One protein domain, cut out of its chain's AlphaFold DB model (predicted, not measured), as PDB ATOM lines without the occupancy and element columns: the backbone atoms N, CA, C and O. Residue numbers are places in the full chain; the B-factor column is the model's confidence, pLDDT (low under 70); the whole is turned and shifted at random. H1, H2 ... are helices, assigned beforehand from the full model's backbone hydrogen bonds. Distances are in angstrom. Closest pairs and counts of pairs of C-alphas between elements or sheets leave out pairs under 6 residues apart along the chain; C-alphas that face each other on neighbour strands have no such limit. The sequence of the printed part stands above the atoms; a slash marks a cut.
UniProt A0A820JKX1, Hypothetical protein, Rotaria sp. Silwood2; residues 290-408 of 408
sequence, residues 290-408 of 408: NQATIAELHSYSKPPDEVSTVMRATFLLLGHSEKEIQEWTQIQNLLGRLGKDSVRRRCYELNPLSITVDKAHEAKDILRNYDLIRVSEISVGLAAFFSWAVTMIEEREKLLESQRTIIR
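AT A GLANCE: This is residues 290 to 408 of the 408 residues of the protein "Hypothetical protein" of Rotaria sp. Silwood2 (UniProt A0A820JKX1). A compact body of helices is built along one long helix, H7, whose last turns stick out with residues 401 to 408 as an arm at one end. H2 and H5 pack side by side with H7 as a three-helix bundle, up and down, each running against the one before it in the chain; the short helices H1 and H6 pack at the beginning of H7, and H3 packs on H2 and H1. The printed part has 119 residues with seven named helices, H1 to H7 in order along the chain, and no named strand; the class is all helix. The whole is compact, with a radius of gyration of the C-alphas of 14.5 A, and elongated, spanning 51 by 31 by 27 A.

IN THESE COORDINATES: From the first printed residue, Asn 290, the printed part enters H1, residues 291 to 299, whose C-alpha 291 is at (-50.852, -25.452, -55.083). H2, residues 305 to 317, is 18.5 A from first to last C-alpha. H3 is residues 328 to 335 and H4 residues 343 to 349. H5, residues 357 to 367, is 15.4 A long, and H6 is residues 372 to 378. H7, residues 380 to 407, is 41.6 A long and ends with C-alpha 407 at (-20.862, -2.006, -30.621).

HOW THE PARTS SIT: H7 is the hub, touching H1, H2, H5 and H6. With residues 382 to 389 alone it touches H2, at a steep tilt of 40 degrees, the same way; the closest C-alphas, of Thr 314 and Ala 389, are 5.9 A apart. With residues 389 to 400 alone it touches H5, opposite ways at 36 degrees, only just steep; the closest C-alphas are those of Ala 360 and Ile 393, 5.2 A apart. H2 and H5 touch at a shallow tilt of 9 degrees, opposite ways, closest at the C-alphas of Ala 313 and Ala 363, 4.8 A apart. H6 and H7 form a helical hairpin, with the C-alphas of Ser 376 and Ala 383 closest at 4.9 A. H1 touches H7 about perpendicular, at 87 degrees, closest at the C-alphas of Thr 293 and Gly 381, 5.8 A apart. H3 touches H2, closest at the C-alphas of Ser 308 and Trp 328, 6.6 A apart, and only just touches H1, with 3 pairs of C-alphas within 8 A. H4 touches no helix but is near H2 and H7. Each O i to N i+4 pair is within hydrogen-bond range in H1, H2, H3, H4, H5 and H7; in H6 it is 2 of 3.

THE WHOLE: The C-alphas of Ser 301 and Arg 408, the two farthest apart, are 51.3 A apart. Without residues 401 to 408, which stand free, the body spans 38 by 31 by 26 A. The printed part has no cut, and no link is long. The mean pLDDT of the printed part is 97.3, and no printed residue is under 70.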
ATOM      1  N   ASN A 290     -46.106 -25.682 -56.036       95.56
ATOM      2  CA  ASN A 290     -47.394 -25.973 -56.649       95.56
ATOM      3  C   ASN A 290     -48.506 -25.936 -55.596       95.56
ATOM      4  O   ASN A 290     -48.320 -26.369 -54.458       95.56
ATOM      5  N   GLN A 291     -49.697 -25.473 -55.987       95.62
ATOM      6  CA  GLN A 291     -50.852 -25.452 -55.083       95.62
ATOM      7  C   GLN A 291     -51.233 -26.867 -54.617       95.62
ATOM      8  O   GLN A 291     -51.647 -27.025 -53.473       95.62
ATOM      9  N   ALA A 292     -51.032 -27.883 -55.464       97.12
ATOM     10  CA  ALA A 292     -51.236 -29.288 -55.112       97.12
ATOM     11  C   ALA A 292     -50.364 -29.722 -53.922       97.12
ATOM     12  O   ALA A 292     -50.864 -30.354 -53.004       97.12
ATOM     13  N   THR A 293     -49.100 -29.297 -53.879       96.81
ATOM     14  CA  THR A 293     -48.187 -29.601 -52.769       96.81
ATOM     15  C   THR A 293     -48.620 -28.919 -51.469       96.81
ATOM     16  O   THR A 293     -48.505 -29.488 -50.392       96.81
ATOM     17  N   ILE A 294     -49.163 -27.699 -51.541       97.38
ATOM     18  CA  ILE A 294     -49.740 -27.044 -50.356       97.38
ATOM     19  C   ILE A 294     -51.013 -27.771 -49.901       97.38
ATOM     20  O   ILE A 294     -51.229 -27.930 -48.703       97.38
ATOM     21  N   ALA A 295     -51.840 -28.233 -50.842       97.31
ATOM     22  CA  ALA A 295     -53.041 -29.006 -50.542       97.31
ATOM     23  C   ALA A 295     -52.714 -30.377 -49.920       97.31
ATOM     24  O   ALA A 295     -53.415 -30.792 -49.006       97.31
ATOM     25  N   GLU A 296     -51.633 -31.029 -50.357       98.12
ATOM     26  CA  GLU A 296     -51.070 -32.245 -49.751       98.12
ATOM     27  C   GLU A 296     -50.671 -31.998 -48.290       98.12
ATOM     28  O   GLU A 296     -51.139 -32.698 -47.399       98.12
ATOM     29  N   LEU A 297     -49.890 -30.945 -48.015       98.00
ATOM     30  CA  LEU A 297     -49.530 -30.591 -46.636       98.00
ATOM     31  C   LEU A 297     -50.761 -30.256 -45.779       98.00
ATOM     32  O   LEU A 297     -50.779 -30.543 -44.587       98.00
ATOM     33  N   HIS A 298     -51.789 -29.645 -46.367       98.19
ATOM     34  CA  HIS A 298     -53.022 -29.294 -45.668       98.19
ATOM     35  C   HIS A 298     -53.924 -30.511 -45.394       98.19
ATOM     36  O   HIS A 298     -54.636 -30.520 -44.392       98.19
ATOM     37  N   SER A 299     -53.925 -31.530 -46.260       98.12
ATOM     38  CA  SER A 299     -54.872 -32.652 -46.196       98.12
ATOM     39  C   SER A 299     -54.550 -33.695 -45.124       98.12
ATOM     40  O   SER A 299     -55.394 -34.544 -44.837       98.12
ATOM     41  N   TYR A 300     -53.374 -33.633 -44.493       98.19
ATOM     42  CA  TYR A 300     -53.025 -34.547 -43.410       98.19
ATOM     43  C   TYR A 300     -53.957 -34.383 -42.204       98.19
ATOM     44  O   TYR A 300     -53.837 -33.427 -41.442       98.19
ATOM     45  N   SER A 301     -54.832 -35.362 -41.963       97.81
ATOM     46  CA  SER A 301     -55.622 -35.425 -40.724       97.81
ATOM     47  C   SER A 301     -54.742 -35.684 -39.496       97.81
ATOM     48  O   SER A 301     -54.986 -35.136 -38.425       97.81
ATOM     49  N   LYS A 302     -53.702 -36.511 -39.663       97.94
ATOM     50  CA  LYS A 302     -52.664 -36.794 -38.665       97.94
ATOM     51  C   LYS A 302     -51.296 -36.685 -39.353       97.94
ATOM     52  O   LYS A 302     -50.895 -37.636 -40.023       97.94
ATOM     53  N   PRO A 303     -50.626 -35.525 -39.278       97.81
ATOM     54  CA  PRO A 303     -49.382 -35.295 -40.000       97.81
ATOM     55  C   PRO A 303     -48.243 -36.132 -39.397       97.81
ATOM     56  O   PRO A 303     -48.241 -36.364 -38.186       97.81
ATOM     57  N   PRO A 304     -47.249 -36.536 -40.205       98.06
ATOM     58  CA  PRO A 304     -45.949 -36.949 -39.690       98.06
ATOM     59  C   PRO A 304     -45.340 -35.879 -38.770       98.06
ATOM     60  O   PRO A 304     -45.567 -34.675 -38.959       98.06
ATOM     61  N   ASP A 305     -44.533 -36.302 -37.798       98.00
ATOM     62  CA  ASP A 305     -43.912 -35.398 -36.823       98.00
ATOM     63  C   ASP A 305     -43.026 -34.349 -37.513       98.00
ATOM     64  O   ASP A 305     -43.020 -33.182 -37.126       98.00
ATOM     65  N   GLU A 306     -42.337 -34.734 -38.588       98.31
ATOM     66  CA  GLU A 306     -41.551 -33.847 -39.445       98.31
ATOM     67  C   GLU A 306     -42.418 -32.737 -40.055       98.31
ATOM     68  O   GLU A 306     -42.034 -31.566 -40.037       98.31
ATOM     69  N   VAL A 307     -43.599 -33.091 -40.577       98.44
ATOM     70  CA  VAL A 307     -44.512 -32.140 -41.231       98.44
ATOM     71  C   VAL A 307     -44.986 -31.098 -40.225       98.44
ATOM     72  O   VAL A 307     -44.850 -29.895 -40.463       98.44
ATOM     73  N   SER A 308     -45.503 -31.549 -39.079       98.31
ATOM     74  CA  SER A 308     -46.008 -30.645 -38.041       98.31
ATOM     75  C   SER A 308     -44.902 -29.746 -37.479       98.31
ATOM     76  O   SER A 308     -45.101 -28.540 -37.325       98.31
ATOM     77  N   THR A 309     -43.709 -30.299 -37.261       98.44
ATOM     78  CA  THR A 309     -42.564 -29.585 -36.689       98.44
ATOM     79  C   THR A 309     -42.014 -28.507 -37.625       98.44
ATOM     80  O   THR A 309     -41.844 -27.357 -37.210       98.44
ATOM     81  N   VAL A 310     -41.785 -28.831 -38.903       98.69
ATOM     82  CA  VAL A 310     -41.279 -27.860 -39.888       98.69
ATOM     83  C   VAL A 310     -42.283 -26.734 -40.118       98.69
ATOM     84  O   VAL A 310     -41.901 -25.562 -40.195       98.69
ATOM     85  N   MET A 311     -43.577 -27.057 -40.182       98.69
ATOM     86  CA  MET A 311     -44.610 -26.038 -40.358       98.69
ATOM     87  C   MET A 311     -44.772 -25.156 -39.116       98.69
ATOM     88  O   MET A 311     -44.926 -23.942 -39.263       98.69
ATOM     89  N   ARG A 312     -44.648 -25.715 -37.904       98.69
ATOM     90  CA  ARG A 312     -44.627 -24.938 -36.654       98.69
ATOM     91  C   ARG A 312     -43.476 -23.931 -36.648       98.69
ATOM     92  O   ARG A 312     -43.721 -22.742 -36.463       98.69
ATOM     93  N   ALA A 313     -42.251 -24.372 -36.946       98.75
ATOM     94  CA  ALA A 313     -41.093 -23.480 -37.059       98.75
ATOM     95  C   ALA A 313     -41.301 -22.392 -38.127       98.75
ATOM     96  O   ALA A 313     -40.992 -21.223 -37.906       98.75
ATOM     97  N   THR A 314     -41.890 -22.757 -39.270       98.75
ATOM     98  CA  THR A 314     -42.204 -21.810 -40.349       98.75
ATOM     99  C   THR A 314     -43.149 -20.706 -39.865       98.75
ATOM    100  O   THR A 314     -42.852 -19.525 -40.038       98.75
ATOM    101  N   PHE A 315     -44.269 -21.052 -39.222       98.75
ATOM    102  CA  PHE A 315     -45.228 -20.051 -38.742       98.75
ATOM    103  C   PHE A 315     -44.718 -19.242 -37.545       98.75
ATOM    104  O   PHE A 315     -45.047 -18.056 -37.445       98.75
ATOM    105  N   LEU A 316     -43.867 -19.825 -36.699       98.69
ATOM    106  CA  LEU A 316     -43.170 -19.096 -35.642       98.69
ATOM    107  C   LEU A 316     -42.315 -17.959 -36.228       98.69
ATOM    108  O   LEU A 316     -42.460 -16.803 -35.820       98.69
ATOM    109  N   LEU A 317     -41.505 -18.255 -37.256       98.69
ATOM    110  CA  LEU A 317     -40.697 -17.254 -37.972       98.69
ATOM    111  C   LEU A 317     -41.554 -16.206 -38.696       98.69
ATOM    112  O   LEU A 317     -41.166 -15.042 -38.777       98.69
ATOM    113  N   LEU A 318     -42.740 -16.588 -39.181       98.56
ATOM    114  CA  LEU A 318     -43.719 -15.669 -39.778       98.56
ATOM    115  C   LEU A 318     -44.433 -14.767 -38.756       98.56
ATOM    116  O   LEU A 318     -45.277 -13.955 -39.147       98.56
ATOM    117  N   GLY A 319     -44.107 -14.892 -37.468       98.25
ATOM    118  CA  GLY A 319     -44.563 -13.988 -36.422       98.25
ATOM    119  C   GLY A 319     -45.728 -14.505 -35.581       98.25
ATOM    120  O   GLY A 319     -46.128 -13.789 -34.665       98.25
ATOM    121  N   HIS A 320     -46.220 -15.724 -35.809       98.56
ATOM    122  CA  HIS A 320     -47.261 -16.312 -34.959       98.56
ATOM    123  C   HIS A 320     -46.751 -16.590 -33.542       98.56
ATOM    124  O   HIS A 320     -45.541 -16.657 -33.298       98.56
ATOM    125  N   SER A 321     -47.684 -16.673 -32.600       98.19
ATOM    126  CA  SER A 321     -47.416 -17.055 -31.212       98.19
ATOM    127  C   SER A 321     -47.453 -18.573 -31.042       98.19
ATOM    128  O   SER A 321     -48.175 -19.252 -31.769       98.19
ATOM    129  N   GLU A 322     -46.738 -19.105 -30.047       97.25
ATOM    130  CA  GLU A 322     -46.716 -20.544 -29.730       97.25
ATOM    131  C   GLU A 322     -48.124 -21.139 -29.564       97.25
ATOM    132  O   GLU A 322     -48.399 -22.235 -30.041       97.25
ATOM    133  N   LYS A 323     -49.055 -20.377 -28.971       97.81
ATOM    134  CA  LYS A 323     -50.452 -20.792 -28.752       97.81
ATOM    135  C   LYS A 323     -51.251 -20.984 -30.044       97.81
ATOM    136  O   LYS A 323     -52.221 -21.734 -30.046       97.81
ATOM    137  N   GLU A 324     -50.895 -20.274 -31.113       97.81
ATOM    138  CA  GLU A 324     -51.553 -20.381 -32.425       97.81
ATOM    139  C   GLU A 324     -50.982 -21.518 -33.278       97.81
ATOM    140  O   GLU A 324     -51.556 -21.852 -34.310       97.81
ATOM    141  N   ILE A 325     -49.833 -22.069 -32.885       98.19
ATOM    142  CA  ILE A 325     -49.100 -23.099 -33.632       98.19
ATOM    143  C   ILE A 325     -48.894 -24.369 -32.793       98.19
ATOM    144  O   ILE A 325     -48.066 -25.212 -33.141       98.19
ATOM    145  N   GLN A 326     -49.619 -24.490 -31.679       97.38
ATOM    146  CA  GLN A 326     -49.523 -25.621 -30.763       97.38
ATOM    147  C   GLN A 326     -50.230 -26.844 -31.346       97.38
ATOM    148  O   GLN A 326     -49.656 -27.932 -31.380       97.38
ATOM    149  N   GLU A 327     -51.451 -26.650 -31.845       98.12
ATOM    150  CA  GLU A 327     -52.286 -27.714 -32.393       98.12
ATOM    151  C   GLU A 327     -52.210 -27.741 -33.921       98.12
ATOM    152  O   GLU A 327     -52.293 -26.707 -34.594       98.12
ATOM    153  N   TRP A 328     -52.130 -28.940 -34.502       98.31
ATOM    154  CA  TRP A 328     -52.035 -29.093 -35.957       98.31
ATOM    155  C   TRP A 328     -53.222 -28.469 -36.698       98.31
ATOM    156  O   TRP A 328     -53.029 -27.823 -37.725       98.31
ATOM    157  N   THR A 329     -54.437 -28.562 -36.153       98.25
ATOM    158  CA  THR A 329     -55.632 -27.942 -36.747       98.25
ATOM    159  C   THR A 329     -55.485 -26.425 -36.900       98.25
ATOM    160  O   THR A 329     -55.973 -25.844 -37.869       98.25
ATOM    161  N   GLN A 330     -54.769 -25.760 -35.988       98.50
ATOM    162  CA  GLN A 330     -54.484 -24.329 -36.109       98.50
ATOM    163  C   GLN A 330     -53.490 -24.065 -37.246       98.50
ATOM    164  O   GLN A 330     -53.718 -23.176 -38.068       98.50
ATOM    165  N   ILE A 331     -52.439 -24.884 -37.355       98.56
ATOM    166  CA  ILE A 331     -51.468 -24.822 -38.458       98.56
ATOM    167  C   ILE A 331     -52.156 -25.071 -39.810       98.56
ATOM    168  O   ILE A 331     -51.892 -24.341 -40.765       98.56
ATOM    169  N   GLN A 332     -53.082 -26.033 -39.898       98.25
ATOM    170  CA  GLN A 332     -53.886 -26.280 -41.102       98.25
ATOM    171  C   GLN A 332     -54.706 -25.045 -41.491       98.25
ATOM    172  O   GLN A 332     -54.648 -24.608 -42.639       98.25
ATOM    173  N   ASN A 333     -55.386 -24.412 -40.531       98.31
ATOM    174  CA  ASN A 333     -56.137 -23.180 -40.784       98.31
ATOM    175  C   ASN A 333     -55.241 -22.042 -41.305       98.31
ATOM    176  O   ASN A 333     -55.672 -21.246 -42.139       98.31
ATOM    177  N   LEU A 334     -53.991 -21.953 -40.834       98.50
ATOM    178  CA  LEU A 334     -53.008 -20.991 -41.340       98.50
ATOM    179  C   LEU A 334     -52.512 -21.353 -42.751       98.50
ATOM    180  O   LEU A 334     -52.378 -20.465 -43.593       98.50
ATOM    181  N   LEU A 335     -52.280 -22.641 -43.028       97.94
ATOM    182  CA  LEU A 335     -51.911 -23.163 -44.350       97.94
ATOM    183  C   LEU A 335     -52.998 -22.920 -45.405       97.94
ATOM    184  O   LEU A 335     -52.673 -22.615 -46.551       97.94
ATOM    185  N   GLY A 336     -54.270 -23.034 -45.017       97.31
ATOM    186  CA  GLY A 336     -55.428 -22.856 -45.893       97.31
ATOM    187  C   GLY A 336     -55.704 -21.405 -46.306       97.31
ATOM    188  O   GLY A 336     -56.553 -21.167 -47.165       97.31
ATOM    189  N   ARG A 337     -54.999 -20.417 -45.733       97.88
ATOM    190  CA  ARG A 337     -55.164 -19.004 -46.110       97.88
ATOM    191  C   ARG A 337     -54.695 -18.762 -47.549       97.88
ATOM    192  O   ARG A 337     -53.662 -19.266 -47.987       97.88
ATOM    193  N   LEU A 338     -55.444 -17.941 -48.283       97.19
ATOM    194  CA  LEU A 338     -55.195 -17.628 -49.695       97.19
ATOM    195  C   LEU A 338     -54.798 -16.155 -49.892       97.19
ATOM    196  O   LEU A 338     -54.926 -15.318 -49.002       97.19
ATOM    197  N   GLY A 339     -54.302 -15.824 -51.088       96.25
ATOM    198  CA  GLY A 339     -53.988 -14.445 -51.469       96.25
ATOM    199  C   GLY A 339     -52.804 -13.851 -50.698       96.25
ATOM    200  O   GLY A 339     -51.730 -14.455 -50.641       96.25
ATOM    201  N   LYS A 340     -52.992 -12.645 -50.139       97.00
ATOM    202  CA  LYS A 340     -51.966 -11.919 -49.362       97.00
ATOM    203  C   LYS A 340     -51.543 -12.672 -48.102       97.00
ATOM    204  O   LYS A 340     -50.363 -12.684 -47.776       97.00
ATOM    205  N   ASP A 341     -52.485 -13.375 -47.479       97.75
ATOM    206  CA  ASP A 341     -52.244 -14.126 -46.247       97.75
ATOM    207  C   ASP A 341     -51.740 -15.552 -46.485       97.75
ATOM    208  O   ASP A 341     -51.493 -16.283 -45.524       97.75
ATOM    209  N   SER A 342     -51.571 -15.960 -47.748       97.88
ATOM    210  CA  SER A 342     -51.033 -17.281 -48.061       97.88
ATOM    211  C   SER A 342     -49.610 -17.442 -47.531       97.88
ATOM    212  O   SER A 342     -48.775 -16.540 -47.643       97.88
ATOM    213  N   VAL A 343     -49.312 -18.629 -46.998       98.31
ATOM    214  CA  VAL A 343     -47.989 -18.949 -46.438       98.31
ATOM    215  C   VAL A 343     -46.865 -18.678 -47.446       98.31
ATOM    216  O   VAL A 343     -45.853 -18.082 -47.095       98.31
ATOM    217  N   ARG A 344     -47.081 -19.005 -48.729       97.94
ATOM    218  CA  ARG A 344     -46.102 -18.790 -49.808       97.94
ATOM    219  C   ARG A 344     -45.729 -17.317 -49.958       97.94
ATOM    220  O   ARG A 344     -44.549 -16.982 -50.039       97.94
ATOM    221  N   ARG A 345     -46.735 -16.439 -49.969       98.00
ATOM    222  CA  ARG A 345     -46.536 -14.997 -50.124       98.00
ATOM    223  C   ARG A 345     -45.890 -14.382 -48.891       98.00
ATOM    224  O   ARG A 345     -44.941 -13.618 -49.031       98.00
ATOM    225  N   ARG A 346     -46.323 -14.786 -47.698       98.56
ATOM    226  CA  ARG A 346     -45.717 -14.320 -46.446       98.56
ATOM    227  C   ARG A 346     -44.255 -14.744 -46.319       98.56
ATOM    228  O   ARG A 346     -43.433 -13.925 -45.928       98.56
ATOM    229  N   CYS A 347     -43.895 -15.964 -46.727       98.38
ATOM    230  CA  CYS A 347     -42.495 -16.402 -46.769       98.38
ATOM    231  C   CYS A 347     -41.636 -15.583 -47.748       98.38
ATOM    232  O   CYS A 347     -40.462 -15.330 -47.470       98.38
ATOM    233  N   TYR A 348     -42.207 -15.173 -48.886       98.19
ATOM    234  CA  TYR A 348     -41.534 -14.330 -49.876       98.19
ATOM    235  C   TYR A 348     -41.322 -12.897 -49.360       98.19
ATOM    236  O   TYR A 348     -40.222 -12.349 -49.451       98.19
ATOM    237  N   GLU A 349     -42.351 -12.305 -48.756       98.00
ATOM    238  CA  GLU A 349     -42.334 -10.921 -48.268       98.00
ATOM    239  C   GLU A 349     -41.578 -10.760 -46.932       98.00
ATOM    240  O   GLU A 349     -41.156  -9.653 -46.603       98.00
ATOM    241  N   LEU A 350     -41.343 -11.843 -46.177       98.25
ATOM    242  CA  LEU A 350     -40.666 -11.782 -44.878       98.25
ATOM    243  C   LEU A 350     -39.253 -11.189 -44.992       98.25
ATOM    244  O   LEU A 350     -38.418 -11.659 -45.772       98.25
ATOM    245  N   ASN A 351     -38.962 -10.187 -44.164       97.06
ATOM    246  CA  ASN A 351     -37.623  -9.636 -44.001       97.06
ATOM    247  C   ASN A 351     -36.915 -10.337 -42.822       97.06
ATOM    248  O   ASN A 351     -37.434 -10.293 -41.709       97.06
ATOM    249  N   PRO A 352     -35.719 -10.930 -43.000       97.62
ATOM    250  CA  PRO A 352     -34.961 -11.524 -41.892       97.62
ATOM    251  C   PRO A 352     -34.732 -10.572 -40.705       97.62
ATOM    252  O   PRO A 352     -34.648 -11.004 -39.557       97.62
ATOM    253  N   LEU A 353     -34.660  -9.259 -40.953       96.38
ATOM    254  CA  LEU A 353     -34.480  -8.251 -39.904       96.38
ATOM    255  C   LEU A 353     -35.687  -8.119 -38.967       96.38
ATOM    256  O   LEU A 353     -35.493  -7.734 -37.813       96.38
ATOM    257  N   SER A 354     -36.899  -8.444 -39.430       97.50
ATOM    258  CA  SER A 354     -38.120  -8.351 -38.618       97.50
ATOM    259  C   SER A 354     -38.325  -9.555 -37.697       97.50
ATOM    260  O   SER A 354     -39.211  -9.529 -36.848       97.50
ATOM    261  N   ILE A 355     -37.532 -10.616 -37.861       98.31
ATOM    262  CA  ILE A 355     -37.575 -11.802 -37.003       98.31
ATOM    263  C   ILE A 355     -36.860 -11.466 -35.691       98.31
ATOM    264  O   ILE A 355     -35.732 -10.972 -35.707       98.31
ATOM    265  N   THR A 356     -37.489 -11.722 -34.545       98.00
ATOM    266  CA  THR A 356     -36.826 -11.550 -33.245       98.00
ATOM    267  C   THR A 356     -35.784 -12.647 -33.024       98.00
ATOM    268  O   THR A 356     -35.907 -13.756 -33.540       98.00
ATOM    269  N   VAL A 357     -34.730 -12.339 -32.263       97.75
ATOM    270  CA  VAL A 357     -33.648 -13.301 -31.982       97.75
ATOM    271  C   VAL A 357     -34.192 -14.530 -31.249       97.75
ATOM    272  O   VAL A 357     -33.865 -15.651 -31.627       97.75
ATOM    273  N   ASP A 358     -35.090 -14.321 -30.286       98.19
ATOM    274  CA  ASP A 358     -35.695 -15.402 -29.500       98.19
ATOM    275  C   ASP A 358     -36.482 -16.374 -30.387       98.19
ATOM    276  O   ASP A 358     -36.254 -17.578 -30.325       98.19
ATOM    277  N   LYS A 359     -37.310 -15.860 -31.309       98.44
ATOM    278  CA  LYS A 359     -38.063 -16.699 -32.258       98.44
ATOM    279  C   LYS A 359     -37.153 -17.462 -33.214       98.44
ATOM    280  O   LYS A 359     -37.476 -18.580 -33.597       98.44
ATOM    281  N   ALA A 360     -36.032 -16.867 -33.626       98.50
ATOM    282  CA  ALA A 360     -35.062 -17.554 -34.475       98.50
ATOM    283  C   ALA A 360     -34.385 -18.717 -33.731       98.50
ATOM    284  O   ALA A 360     -34.243 -19.795 -34.305       98.50
ATOM    285  N   HIS A 361     -34.014 -18.528 -32.460       98.50
ATOM    286  CA  HIS A 361     -33.451 -19.595 -31.628       98.50
ATOM    287  C   HIS A 361     -34.476 -20.683 -31.305       98.50
ATOM    288  O   HIS A 361     -34.179 -21.858 -31.481       98.50
ATOM    289  N   GLU A 362     -35.698 -20.311 -30.942       98.38
ATOM    290  CA  GLU A 362     -36.770 -21.270 -30.683       98.38
ATOM    291  C   GLU A 362     -37.101 -22.092 -31.943       98.38
ATOM    292  O   GLU A 362     -37.171 -23.320 -31.896       98.38
ATOM    293  N   ALA A 363     -37.194 -21.450 -33.114       98.50
ATOM    294  CA  ALA A 363     -37.364 -22.156 -34.385       98.50
ATOM    295  C   ALA A 363     -36.178 -23.089 -34.697       98.50
ATOM    296  O   ALA A 363     -36.377 -24.182 -35.229       98.50
ATOM    297  N   LYS A 364     -34.949 -22.687 -34.353       98.44
ATOM    298  CA  LYS A 364     -33.746 -23.519 -34.499       98.44
ATOM    299  C   LYS A 364     -33.802 -24.750 -33.601       98.44
ATOM    300  O   LYS A 364     -33.491 -25.843 -34.067       98.44
ATOM    301  N   ASP A 365     -34.238 -24.586 -32.357       98.44
ATOM    302  CA  ASP A 365     -34.395 -25.680 -31.401       98.44
ATOM    303  C   ASP A 365     -35.479 -26.664 -31.853       98.44
ATOM    304  O   ASP A 365     -35.263 -27.876 -31.820       98.44
ATOM    305  N   ILE A 366     -36.596 -26.152 -32.382       98.38
ATOM    306  CA  ILE A 366     -37.664 -26.957 -32.989       98.38
ATOM    307  C   ILE A 366     -37.127 -27.810 -34.156       98.38
ATOM    308  O   ILE A 366     -37.511 -28.970 -34.299       98.38
ATOM    309  N   LEU A 367     -36.230 -27.263 -34.982       98.44
ATOM    310  CA  LEU A 367     -35.689 -27.935 -36.171       98.44
ATOM    311  C   LEU A 367     -34.437 -28.790 -35.911       98.44
ATOM    312  O   LEU A 367     -34.004 -29.509 -36.810       98.44
ATOM    313  N   ARG A 368     -33.857 -28.748 -34.706       97.88
ATOM    314  CA  ARG A 368     -32.532 -29.317 -34.390       97.88
ATOM    315  C   ARG A 368     -32.372 -30.805 -34.726       97.88
ATOM    316  O   ARG A 368     -31.267 -31.237 -35.043       97.88
ATOM    317  N   ASN A 369     -33.451 -31.579 -34.633       97.50
ATOM    318  CA  ASN A 369     -33.435 -33.036 -34.810       97.50
ATOM    319  C   ASN A 369     -33.753 -33.489 -36.244       97.50
ATOM    320  O   ASN A 369     -33.915 -34.686 -36.481       97.50
ATOM    321  N   TYR A 370     -33.867 -32.550 -37.182       97.62
ATOM    322  CA  TYR A 370     -34.248 -32.827 -38.559       97.62
ATOM    323  C   TYR A 370     -33.155 -32.380 -39.521       97.62
ATOM    324  O   TYR A 370     -32.558 -31.313 -39.379       97.62
ATOM    325  N   ASP A 371     -32.917 -33.202 -40.530       96.94
ATOM    326  CA  ASP A 371     -32.013 -32.936 -41.631       96.94
ATOM    327  C   ASP A 371     -32.790 -32.830 -42.948       96.94
ATOM    328  O   ASP A 371     -33.898 -33.347 -43.112       96.94
ATOM    329  N   LEU A 372     -32.194 -32.138 -43.919       97.31
ATOM    330  CA  LEU A 372     -32.845 -31.886 -45.202       97.31
ATOM    331  C   LEU A 372     -33.189 -33.185 -45.945       97.31
ATOM    332  O   LEU A 372     -34.212 -33.228 -46.625       97.31
ATOM    333  N   ILE A 373     -32.347 -34.217 -45.826       97.00
ATOM    334  CA  ILE A 373     -32.512 -35.479 -46.553       97.00
ATOM    335  C   ILE A 373     -33.786 -36.169 -46.066       97.00
ATOM    336  O   ILE A 373     -34.701 -36.355 -46.867       97.00
ATOM    337  N   ARG A 374     -33.916 -36.405 -44.755       96.50
ATOM    338  CA  ARG A 374     -35.118 -37.009 -44.162       96.50
ATOM    339  C   ARG A 374     -36.391 -36.224 -44.462       96.50
ATOM    340  O   ARG A 374     -37.413 -36.802 -44.813       96.50
ATOM    341  N   VAL A 375     -36.344 -34.894 -44.368       97.81
ATOM    342  CA  VAL A 375     -37.510 -34.047 -44.677       97.81
ATOM    343  C   VAL A 375     -37.899 -34.158 -46.160       97.81
ATOM    344  O   VAL A 375     -39.084 -34.141 -46.493       97.81
ATOM    345  N   SER A 376     -36.918 -34.294 -47.059       97.19
ATOM    346  CA  SER A 376     -37.152 -34.418 -48.503       97.19
ATOM    347  C   SER A 376     -37.729 -35.761 -48.936       97.19
ATOM    348  O   SER A 376     -38.457 -35.795 -49.926       97.19
ATOM    349  N   GLU A 377     -37.463 -36.831 -48.186       97.25
ATOM    350  CA  GLU A 377     -38.054 -38.154 -48.419       97.25
ATOM    351  C   GLU A 377     -39.565 -38.165 -48.148       97.25
ATOM    352  O   GLU A 377     -40.290 -38.950 -48.751       97.25
ATOM    353  N   ILE A 378     -40.045 -37.270 -47.278       97.62
ATOM    354  CA  ILE A 378     -41.465 -37.165 -46.927       97.62
ATOM    355  C   ILE A 378     -42.221 -36.327 -47.952       97.62
ATOM    356  O   ILE A 378     -43.248 -36.759 -48.466       97.62
ATOM    357  N   SER A 379     -41.748 -35.107 -48.224       96.94
ATOM    358  CA  SER A 379     -42.400 -34.219 -49.186       96.94
ATOM    359  C   SER A 379     -41.446 -33.146 -49.704       96.94
ATOM    360  O   SER A 379     -40.774 -32.436 -48.948       96.94
ATOM    361  N   VAL A 380     -41.448 -32.950 -51.024       95.88
ATOM    362  CA  VAL A 380     -40.651 -31.910 -51.697       95.88
ATOM    363  C   VAL A 380     -41.066 -30.506 -51.238       95.88
ATOM    364  O   VAL A 380     -40.217 -29.620 -51.096       95.88
ATOM    365  N   GLY A 381     -42.362 -30.299 -50.973       96.81
ATOM    366  CA  GLY A 381     -42.872 -29.035 -50.443       96.81
ATOM    367  C   GLY A 381     -42.355 -28.744 -49.047       96.81
ATOM    368  O   GLY A 381     -41.909 -27.629 -48.769       96.81
ATOM    369  N   LEU A 382     -42.341 -29.768 -48.194       98.19
ATOM    370  CA  LEU A 382     -41.826 -29.660 -46.836       98.19
ATOM    371  C   LEU A 382     -40.332 -29.319 -46.826       98.19
ATOM    372  O   LEU A 382     -39.909 -28.422 -46.100       98.19
ATOM    373  N   ALA A 383     -39.544 -29.954 -47.697       98.12
ATOM    374  CA  ALA A 383     -38.118 -29.661 -47.838       98.12
ATOM    375  C   ALA A 383     -37.839 -28.209 -48.259       98.12
ATOM    376  O   ALA A 383     -36.836 -27.620 -47.838       98.12
ATOM    377  N   ALA A 384     -38.714 -27.607 -49.071       98.25
ATOM    378  CA  ALA A 384     -38.605 -26.197 -49.435       98.25
ATOM    379  C   ALA A 384     -38.852 -25.276 -48.228       98.25
ATOM    380  O   ALA A 384     -38.055 -24.364 -48.004       98.25
ATOM    381  N   PHE A 385     -39.890 -25.541 -47.423       98.56
ATOM    382  CA  PHE A 385     -40.152 -24.785 -46.190       98.56
ATOM    383  C   PHE A 385     -39.038 -24.954 -45.154       98.56
ATOM    384  O   PHE A 385     -38.585 -23.961 -44.589       98.56
ATOM    385  N   PHE A 386     -38.527 -26.173 -44.966       98.69
ATOM    386  CA  PHE A 386     -37.391 -26.437 -44.082       98.69
ATOM    387  C   PHE A 386     -36.142 -25.652 -44.505       98.69
ATOM    388  O   PHE A 386     -35.567 -24.919 -43.702       98.69
ATOM    389  N   SER A 387     -35.761 -25.734 -45.786       98.31
ATOM    390  CA  SER A 387     -34.597 -25.007 -46.322       98.31
ATOM    391  C   SER A 387     -34.740 -23.491 -46.150       98.31
ATOM    392  O   SER A 387     -33.773 -22.798 -45.825       98.31
ATOM    393  N   TRP A 388     -35.952 -22.972 -46.370       98.69
ATOM    394  CA  TRP A 388     -36.280 -21.565 -46.165       98.69
ATOM    395  C   TRP A 388     -36.152 -21.165 -44.692       98.69
ATOM    396  O   TRP A 388     -35.465 -20.189 -44.398       98.69
ATOM    397  N   ALA A 389     -36.728 -21.941 -43.771       98.69
ATOM    398  CA  ALA A 389     -36.701 -21.651 -42.339       98.69
ATOM    399  C   ALA A 389     -35.265 -21.634 -41.799       98.69
ATOM    400  O   ALA A 389     -34.860 -20.659 -41.170       98.69
ATOM    401  N   VAL A 390     -34.461 -22.652 -42.133       98.50
ATOM    402  CA  VAL A 390     -33.036 -22.711 -41.764       98.50
ATOM    403  C   VAL A 390     -32.277 -21.500 -42.307       98.50
ATOM    404  O   VAL A 390     -31.535 -20.859 -41.570       98.50
ATOM    405  N   THR A 391     -32.506 -21.123 -43.569       98.50
ATOM    406  CA  THR A 391     -31.842 -19.955 -44.178       98.50
ATOM    407  C   THR A 391     -32.221 -18.646 -43.475       98.50
ATOM    408  O   THR A 391     -31.361 -17.791 -43.272       98.50
ATOM    409  N   MET A 392     -33.487 -18.485 -43.076       98.56
ATOM    410  CA  MET A 392     -33.952 -17.309 -42.331       98.56
ATOM    411  C   MET A 392     -33.339 -17.231 -40.926       98.56
ATOM    412  O   MET A 392     -32.935 -16.150 -40.496       98.56
ATOM    413  N   ILE A 393     -33.229 -18.369 -40.234       98.50
ATOM    414  CA  ILE A 393     -32.585 -18.480 -38.917       98.50
ATOM    415  C   ILE A 393     -31.099 -18.114 -39.019       98.50
ATOM    416  O   ILE A 393     -30.637 -17.230 -38.299       98.50
ATOM    417  N   GLU A 394     -30.365 -18.741 -39.944       97.88
ATOM    418  CA  GLU A 394     -28.938 -18.477 -40.170       97.88
ATOM    419  C   GLU A 394     -28.675 -16.999 -40.478       97.88
ATOM    420  O   GLU A 394     -27.752 -16.395 -39.929       97.88
ATOM    421  N   GLU A 395     -29.488 -16.394 -41.351       97.88
ATOM    422  CA  GLU A 395     -29.342 -14.976 -41.675       97.88
ATOM    423  C   GLU A 395     -29.577 -14.101 -40.446       97.88
ATOM    424  O   GLU A 395     -28.825 -13.149 -40.215       97.88
ATOM    425  N   ARG A 396     -30.588 -14.424 -39.631       97.75
ATOM    426  CA  ARG A 396     -30.881 -13.660 -38.420       97.75
ATOM    427  C   ARG A 396     -29.742 -13.733 -37.403       97.75
ATOM    428  O   ARG A 396     -29.379 -12.703 -36.836       97.75
ATOM    429  N   GLU A 397     -29.156 -14.909 -37.196       97.25
ATOM    430  CA  GLU A 397     -28.006 -15.083 -36.299       97.25
ATOM    431  C   GLU A 397     -26.794 -14.267 -36.779       97.25
ATOM    432  O   GLU A 397     -26.181 -13.537 -35.996       97.25
ATOM    433  N   LYS A 398     -26.501 -14.281 -38.084       96.12
ATOM    434  CA  LYS A 398     -25.405 -13.486 -38.663       96.12
ATOM    435  C   LYS A 398     -25.634 -11.978 -38.570       96.12
ATOM    436  O   LYS A 398     -24.682 -11.206 -38.432       96.12
ATOM    437  N   LEU A 399     -26.883 -11.528 -38.692       95.44
ATOM    438  CA  LEU A 399     -27.248 -10.124 -38.496       95.44
ATOM    439  C   LEU A 399     -26.970  -9.675 -37.058       95.44
ATOM    440  O   LEU A 399     -26.403  -8.604 -36.855       95.44
ATOM    441  N   LEU A 400     -27.300 -10.515 -36.073       96.06
ATOM    442  CA  LEU A 400     -27.007 -10.255 -34.664       96.06
ATOM    443  C   LEU A 400     -25.499 -10.180 -34.397       96.06
ATOM    444  O   LEU A 400     -25.044  -9.287 -33.685       96.06
ATOM    445  N   GLU A 401     -24.718 -11.091 -34.976       95.31
ATOM    446  CA  GLU A 401     -23.258 -11.070 -34.856       95.31
ATOM    447  C   GLU A 401     -22.669  -9.787 -35.452       95.31
ATOM    448  O   GLU A 401     -21.872  -9.112 -34.804       95.31
ATOM    449  N   SER A 402     -23.159  -9.375 -36.624       92.19
ATOM    450  CA  SER A 402     -22.750  -8.118 -37.263       92.19
ATOM    451  C   SER A 402     -23.057  -6.895 -36.384       92.19
ATOM    452  O   SER A 402     -22.225  -5.999 -36.273       92.19
ATOM    453  N   GLN A 403     -24.221  -6.863 -35.724       93.19
ATOM    454  CA  GLN A 403     -24.594  -5.784 -34.800       93.19
ATOM    455  C   GLN A 403     -23.714  -5.756 -33.545       93.19
ATOM    456  O   GLN A 403     -23.337  -4.682 -33.083       93.19
ATOM    457  N   ARG A 404     -23.345  -6.925 -33.006       94.06
ATOM    458  CA  ARG A 404     -22.456  -7.027 -31.836       94.06
ATOM    459  C   ARG A 404     -21.044  -6.531 -32.137       94.06
ATOM    460  O   ARG A 404     -20.440  -5.914 -31.266       94.06
ATOM    461  N   THR A 405     -20.539  -6.779 -33.344       92.69
ATOM    462  CA  THR A 405     -19.215  -6.303 -33.772       92.69
ATOM    463  C   THR A 405     -19.163  -4.783 -33.911       92.69
ATOM    464  O   THR A 405     -18.121  -4.209 -33.654       92.69
ATOM    465  N   ILE A 406     -20.269  -4.119 -34.268       88.38
ATOM    466  CA  ILE A 406     -20.319  -2.649 -34.400       88.38
ATOM    467  C   ILE A 406     -20.288  -1.941 -33.032       88.38
ATOM    468  O   ILE A 406     -19.843  -0.803 -32.940       88.38
ATOM    469  N   ILE A 407     -20.782  -2.592 -31.973       87.94
ATOM    470  CA  ILE A 407     -20.862  -2.006 -30.621       87.94
ATOM    471  C   ILE A 407     -19.524  -2.106 -29.864       87.94
ATOM    472  O   ILE A 407     -19.316  -1.377 -28.894       87.94
ATOM    473  N   ARG A 408     -18.639  -3.018 -30.274       71.81
ATOM    474  CA  ARG A 408     -17.308  -3.205 -29.682       71.81
ATOM    475  C   ARG A 408     -16.279  -2.368 -30.415       71.81
ATOM    476  O   ARG A 408     -15.389  -1.846 -29.711       71.81
TER     477      ARG A 408